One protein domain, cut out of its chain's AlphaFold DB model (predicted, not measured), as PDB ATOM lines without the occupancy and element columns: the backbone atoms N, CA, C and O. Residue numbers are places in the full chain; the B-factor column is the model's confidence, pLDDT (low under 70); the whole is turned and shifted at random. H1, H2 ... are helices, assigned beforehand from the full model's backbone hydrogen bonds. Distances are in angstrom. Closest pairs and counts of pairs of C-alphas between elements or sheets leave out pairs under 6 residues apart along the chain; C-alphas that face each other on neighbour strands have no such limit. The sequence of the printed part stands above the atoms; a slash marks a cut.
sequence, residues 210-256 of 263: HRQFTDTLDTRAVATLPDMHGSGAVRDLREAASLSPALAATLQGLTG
ATOM      1  N   HIS A 210      47.513  19.416 -41.267       47.91
ATOM      2  CA  HIS A 210      46.930  19.074 -42.566       47.91
ATOM      3  C   HIS A 210      45.416  18.845 -42.486       47.91
ATOM      4  O   HIS A 210      44.871  18.437 -41.460       47.91
ATOM      5  N   ARG A 211      44.719  19.188 -43.573       56.31
ATOM      6  CA  ARG A 211      43.262  19.335 -43.599       56.31
ATOM      7  C   ARG A 211      42.748  19.232 -45.021       56.31
ATOM      8  O   ARG A 211      43.277  19.889 -45.917       56.31
ATOM      9  N   GLN A 212      41.664  18.489 -45.186       49.12
ATOM     10  CA  GLN A 212      40.985  18.350 -46.462       49.12
ATOM     11  C   GLN A 212      39.477  18.366 -46.223       49.12
ATOM     12  O   GLN A 212      38.893  17.376 -45.793       49.12
ATOM     13  N   PHE A 213      38.853  19.514 -46.506       55.00
ATOM     14  CA  PHE A 213      37.404  19.572 -46.691       55.00
ATOM     15  C   PHE A 213      37.044  18.959 -48.015       55.00
ATOM     16  O   PHE A 213      37.871  18.426 -48.749       55.00
ATOM     17  N   THR A 214      35.769  18.996 -48.284       45.19
ATOM     18  CA  THR A 214      35.104  17.843 -48.771       45.19
ATOM     19  C   THR A 214      34.057  18.255 -49.806       45.19
ATOM     20  O   THR A 214      34.039  17.902 -50.983       45.19
ATOM     21  N   ASP A 215      33.253  19.181 -49.385       52.66
ATOM     22  CA  ASP A 215      32.745  20.215 -50.245       52.66
ATOM     23  C   ASP A 215      33.817  21.284 -50.539       52.66
ATOM     24  O   ASP A 215      34.837  21.434 -49.859       52.66
ATOM     25  N   THR A 216      33.552  22.065 -51.577       71.06
ATOM     26  CA  THR A 216      34.124  23.400 -51.753       71.06
ATOM     27  C   THR A 216      32.952  24.362 -51.741       71.06
ATOM     28  O   THR A 216      31.971  24.143 -52.455       71.06
ATOM     29  N   LEU A 217      33.014  25.396 -50.907       81.00
ATOM     30  CA  LEU A 217      31.893  26.320 -50.761       81.00
ATOM     31  C   LEU A 217      31.969  27.436 -51.801       81.00
ATOM     32  O   LEU A 217      33.049  27.899 -52.172       81.00
ATOM     33  N   ASP A 218      30.808  27.909 -52.262       86.06
ATOM     34  CA  ASP A 218      30.765  29.096 -53.114       86.06
ATOM     35  C   ASP A 218      31.150  30.335 -52.295       86.06
ATOM     36  O   ASP A 218      30.411  30.800 -51.425       86.06
ATOM     37  N   THR A 219      32.326  30.882 -52.585       90.25
ATOM     38  CA  THR A 219      32.873  32.067 -51.919       90.25
ATOM     39  C   THR A 219      32.692  33.347 -52.731       90.25
ATOM     40  O   THR A 219      33.175  34.401 -52.315       90.25
ATOM     41  N   ARG A 220      31.959  33.327 -53.858       92.50
ATOM     42  CA  ARG A 220      31.782  34.512 -54.727       92.50
ATOM     43  C   ARG A 220      31.223  35.724 -53.981       92.50
ATOM     44  O   ARG A 220      31.692  36.836 -54.203       92.50
ATOM     45  N   ALA A 221      30.274  35.514 -53.067       88.38
ATOM     46  CA  ALA A 221      29.656  36.584 -52.275       88.38
ATOM     47  C   ALA A 221      30.636  37.288 -51.313       88.38
ATOM     48  O   ALA A 221      30.384  38.411 -50.883       88.38
ATOM     49  N   VAL A 222      31.756  36.639 -50.986       89.62
ATOM     50  CA  VAL A 222      32.782  37.125 -50.052       89.62
ATOM     51  C   VAL A 222      34.163  37.231 -50.709       89.62
ATOM     52  O   VAL A 222      35.169  37.394 -50.022       89.62
ATOM     53  N   ALA A 223      34.230  37.188 -52.043       91.56
ATOM     54  CA  ALA A 223      35.485  37.168 -52.795       91.56
ATOM     55  C   ALA A 223      36.353  38.421 -52.580       91.56
ATOM     56  O   ALA A 223      37.568  38.376 -52.764       91.56
ATOM     57  N   THR A 224      35.743  39.538 -52.172       91.12
ATOM     58  CA  THR A 224      36.438  40.800 -51.881       91.12
ATOM     59  C   THR A 224      36.979  40.885 -50.452       91.12
ATOM     60  O   THR A 224      37.695  41.835 -50.141       91.12
ATOM     61  N   LEU A 225      36.638  39.940 -49.568       89.25
ATOM     62  CA  LEU A 225      37.126  39.927 -48.186       89.25
ATOM     63  C   LEU A 225      38.567  39.401 -48.119       89.25
ATOM     64  O   LEU A 225      38.988  38.672 -49.021       89.25
ATOM     65  N   PRO A 226      39.340  39.730 -47.070       89.38
ATOM     66  CA  PRO A 226      40.631  39.099 -46.828       89.38
ATOM     67  C   PRO A 226      40.470  37.583 -46.745       89.38
ATOM     68  O   PRO A 226      39.462  37.092 -46.235       89.38
ATOM     69  N   ASP A 227      41.464  36.861 -47.248       90.56
ATOM     70  CA  ASP A 227      41.494  35.404 -47.177       90.56
ATOM     71  C   ASP A 227      42.698  34.929 -46.382       90.56
ATOM     72  O   ASP A 227      43.729  35.602 -46.316       90.56
ATOM     73  N   MET A 228      42.558  33.751 -45.796       86.81
ATOM     74  CA  MET A 228      43.626  33.060 -45.097       86.81
ATOM     75  C   MET A 228      43.324  31.572 -45.126       86.81
ATOM     76  O   MET A 228      42.200  31.160 -44.830       86.81
ATOM     77  N   HIS A 229      44.342  30.771 -45.434       80.25
ATOM     78  CA  HIS A 229      44.220  29.330 -45.298       80.25
ATOM     79  C   HIS A 229      44.051  28.967 -43.824       80.25
ATOM     80  O   HIS A 229      44.857  29.361 -42.980       80.25
ATOM     81  N   GLY A 230      42.988  28.228 -43.518       69.19
ATOM     82  CA  GLY A 230      42.800  27.661 -42.186       69.19
ATOM     83  C   GLY A 230      43.775  26.509 -41.922       69.19
ATOM     84  O   GLY A 230      44.507  26.055 -42.802       69.19
ATOM     85  N   SER A 231      43.775  26.005 -40.694       61.75
ATOM     86  CA  SER A 231      44.543  24.822 -40.301       61.75
ATOM     87  C   SER A 231      43.689  23.910 -39.424       61.75
ATOM     88  O   SER A 231      42.726  24.347 -38.784       61.75
ATOM     89  N   GLY A 232      44.007  22.615 -39.414       61.44
ATOM     90  CA  GLY A 232      43.263  21.649 -38.611       61.44
ATOM     91  C   GLY A 232      41.791  21.519 -39.018       61.44
ATOM     92  O   GLY A 232      41.502  21.174 -40.150       61.44
ATOM     93  N   ALA A 233      40.850  21.763 -38.102       62.50
ATOM     94  CA  ALA A 233      39.407  21.650 -38.379       62.50
ATOM     95  C   ALA A 233      38.777  22.938 -38.950       62.50
ATOM     96  O   ALA A 233      37.579  22.992 -39.220       62.50
ATOM     97  N   VAL A 234      39.553  24.013 -39.091       73.44
ATOM     98  CA  VAL A 234      39.030  25.337 -39.456       73.44
ATOM     99  C   VAL A 234      39.051  25.491 -40.968       73.44
ATOM    100  O   VAL A 234      40.084  25.210 -41.558       73.44
ATOM    101  N   ARG A 235      37.957  25.944 -41.600       81.50
ATOM    102  CA  ARG A 235      37.896  26.269 -43.044       81.50
ATOM    103  C   ARG A 235      38.774  27.451 -43.433       81.50
ATOM    104  O   ARG A 235      39.206  28.218 -42.578       81.50
ATOM    105  N   ASP A 236      39.039  27.590 -44.730       84.69
ATOM    106  CA  ASP A 236      39.631  28.824 -45.249       84.69
ATOM    107  C   ASP A 236      38.715  30.003 -44.927       84.69
ATOM    108  O   ASP A 236      37.491  29.866 -44.868       84.69
ATOM    109  N   LEU A 237      39.311  31.158 -44.647       88.75
ATOM    110  CA  LEU A 237      38.612  32.273 -44.016       88.75
ATOM    111  C   LEU A 237      37.395  32.729 -44.830       88.75
ATOM    112  O   LEU A 237      36.348  33.024 -44.252       88.75
ATOM    113  N   ARG A 238      37.494  32.727 -46.164       90.62
ATOM    114  CA  ARG A 238      36.352  33.033 -47.038       90.62
ATOM    115  C   ARG A 238      35.278  31.950 -47.050       90.62
ATOM    116  O   ARG A 238      34.099  32.288 -47.080       90.62
ATOM    117  N   GLU A 239      35.638  30.675 -46.984       86.12
ATOM    118  CA  GLU A 239      34.650  29.598 -46.844       86.12
ATOM    119  C   GLU A 239      33.945  29.652 -45.479       86.12
ATOM    120  O   GLU A 239      32.742  29.445 -45.384       86.12
ATOM    121  N   ALA A 240      34.661  29.989 -44.405       86.88
ATOM    122  CA  ALA A 240      34.044  30.212 -43.100       86.88
ATOM    123  C   ALA A 240      33.122  31.447 -43.109       86.88
ATOM    124  O   ALA A 240      32.041  31.430 -42.515       86.88
ATOM    125  N   ALA A 241      33.523  32.523 -43.794       86.50
ATOM    126  CA  ALA A 241      32.734  33.747 -43.912       86.50
ATOM    127  C   ALA A 241      31.470  33.566 -44.767       86.50
ATOM    128  O   ALA A 241      30.467  34.222 -44.490       86.50
ATOM    129  N   SER A 242      31.475  32.673 -45.765       86.62
ATOM    130  CA  SER A 242      30.261  32.359 -46.535       86.62
ATOM    131  C   SER A 242      29.214  31.614 -45.698       86.62
ATOM    132  O   SER A 242      28.018  31.772 -45.940       86.62
ATOM    133  N   LEU A 243      29.644  30.877 -44.669       85.81
ATOM    134  CA  LEU A 243      28.761  30.217 -43.702       85.81
ATOM    135  C   LEU A 243      28.323  31.128 -42.543       85.81
ATOM    136  O   LEU A 243      27.324  30.839 -41.886       85.81
ATOM    137  N   SER A 244      29.060  32.207 -42.258       87.75
ATOM    138  CA  SER A 244      28.842  33.060 -41.083       87.75
ATOM    139  C   SER A 244      28.735  34.548 -41.447       87.75
ATOM    140  O   SER A 244      29.755  35.233 -41.593       87.75
ATOM    141  N   PRO A 245      27.509  35.107 -41.495       84.94
ATOM    142  CA  PRO A 245      27.295  36.531 -41.764       84.94
ATOM    143  C   PRO A 245      28.003  37.462 -40.767       84.94
ATOM    144  O   PRO A 245      28.481  38.531 -41.143       84.94
ATOM    145  N   ALA A 246      28.113  37.054 -39.497       86.25
ATOM    146  CA  ALA A 246      28.808  37.827 -38.466       86.25
ATOM    147  C   ALA A 246      30.327  37.896 -38.714       86.25
ATOM    148  O   ALA A 246      30.942  38.955 -38.551       86.25
ATOM    149  N   LEU A 247      30.932  36.786 -39.153       83.88
ATOM    150  CA  LEU A 247      32.341  36.751 -39.542       83.88
ATOM    151  C   LEU A 247      32.581  37.610 -40.790       83.88
ATOM    152  O   LEU A 247      33.506  38.423 -40.802       83.88
ATOM    153  N   ALA A 248      31.710  37.507 -41.797       85.88
ATOM    154  CA  ALA A 248      31.785  38.336 -42.998       85.88
ATOM    155  C   ALA A 248      31.731  39.841 -42.668       85.88
ATOM    156  O   ALA A 248      32.575  40.602 -43.141       85.88
ATOM    157  N   ALA A 249      30.807  40.268 -41.800       84.88
ATOM    158  CA  ALA A 249      30.695  41.663 -41.362       84.88
ATOM    159  C   ALA A 249      31.947  42.151 -40.607       84.88
ATOM    160  O   ALA A 249      32.405  43.278 -40.805       84.88
ATOM    161  N   THR A 250      32.547  41.289 -39.781       89.44
ATOM    162  CA  THR A 250      33.791  41.601 -39.057       89.44
ATOM    163  C   THR A 250      34.954  41.832 -40.026       89.44
ATOM    164  O   THR A 250      35.688  42.816 -39.902       89.44
ATOM    165  N   LEU A 251      35.097  40.968 -41.035       87.25
ATOM    166  CA  LEU A 251      36.128  41.097 -42.067       87.25
ATOM    167  C   LEU A 251      35.936  42.355 -42.926       87.25
ATOM    168  O   LEU A 251      36.911  43.041 -43.233       87.25
ATOM    169  N   GLN A 252      34.690  42.711 -43.250       88.31
ATOM    170  CA  GLN A 252      34.368  43.965 -43.941       88.31
ATOM    171  C   GLN A 252      34.806  45.185 -43.121       88.31
ATOM    172  O   GLN A 252      35.473  46.079 -43.647       88.31
ATOM    173  N   GLY A 253      34.509  45.198 -41.817       84.94
ATOM    174  CA  GLY A 253      34.932  46.270 -40.912       84.94
ATOM    175  C   GLY A 253      36.455  46.443 -40.853       84.94
ATOM    176  O   GLY A 253      36.950  47.570 -40.899       84.94
ATOM    177  N   LEU A 254      37.206  45.337 -40.834       80.12
ATOM    178  CA  LEU A 254      38.674  45.349 -40.856       80.12
ATOM    179  C   LEU A 254      39.238  45.923 -42.164       80.12
ATOM    180  O   LEU A 254      40.183  46.710 -42.124       80.12
ATOM    181  N   THR A 255      38.638  45.601 -43.315       76.38
ATOM    182  CA  THR A 255      39.052  46.197 -44.601       76.38
ATOM    183  C   THR A 255      38.747  47.689 -44.696       76.38
ATOM    184  O   THR A 255      39.549  48.439 -45.249       76.38
ATOM    185  N   GLY A 256      37.638  48.145 -44.104       64.06
ATOM    186  CA  GLY A 256      37.285  49.566 -44.051       64.06
ATOM    187  C   GLY A 256      38.197  50.393 -43.138       64.06
ATOM    188  O   GLY A 256      38.401  51.579 -43.384       64.06
TER     189      GLY A 256
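Overview. This is residues 210 to 256 of the 263 residues of an uncharacterized protein of Accumulibacter phosphatis (strain UW-1) (UniProt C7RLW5). What shape appears? Residues 210 to 236 make a long loop that runs toward H2 and folds back; after it two short helices, H1 then H2, meet at a corner as a V. How much is helix? Of 47 printed residues, under half, 19, are in named elements; the class is all helix, with no named strand. How spread is it? It is compact, with a radius of gyration of the C-alphas of 10.5 A, and elongated, spanning 32 by 18 by 15 A.

Arrangement. How do H1, residues 237 to 243, and H2, residues 245 to 256, meet? They touch only at the corner by their tight link, H2 with residues 247 to 248 alone. The closest C-alphas, of Ala 241 and Ala 248, are 4.8 A apart. How are they directed? They run opposite ways at a steep tilt of 42 degrees. Are their backbones complete? In both, every O i to N i+4 pair is within hydrogen-bond range.

Along the chain. Where is H1? It begins at C-alpha 237 (38.612, 32.273, -44.016) and is 10.1 A long from first to last C-alpha. Where does H2 end? It ends at C-alpha 256 (37.285, 49.566, -44.051), after 16.6 A.

Size, cuts and confidence. How far does it reach? The two C-alphas farthest apart, of Thr 214 and Gly 256, are 32.1 A apart; the printed part has no cut. Where is confidence low? The pLDDT is under 70 at residues 210 to 215, 230 to 233 and 256.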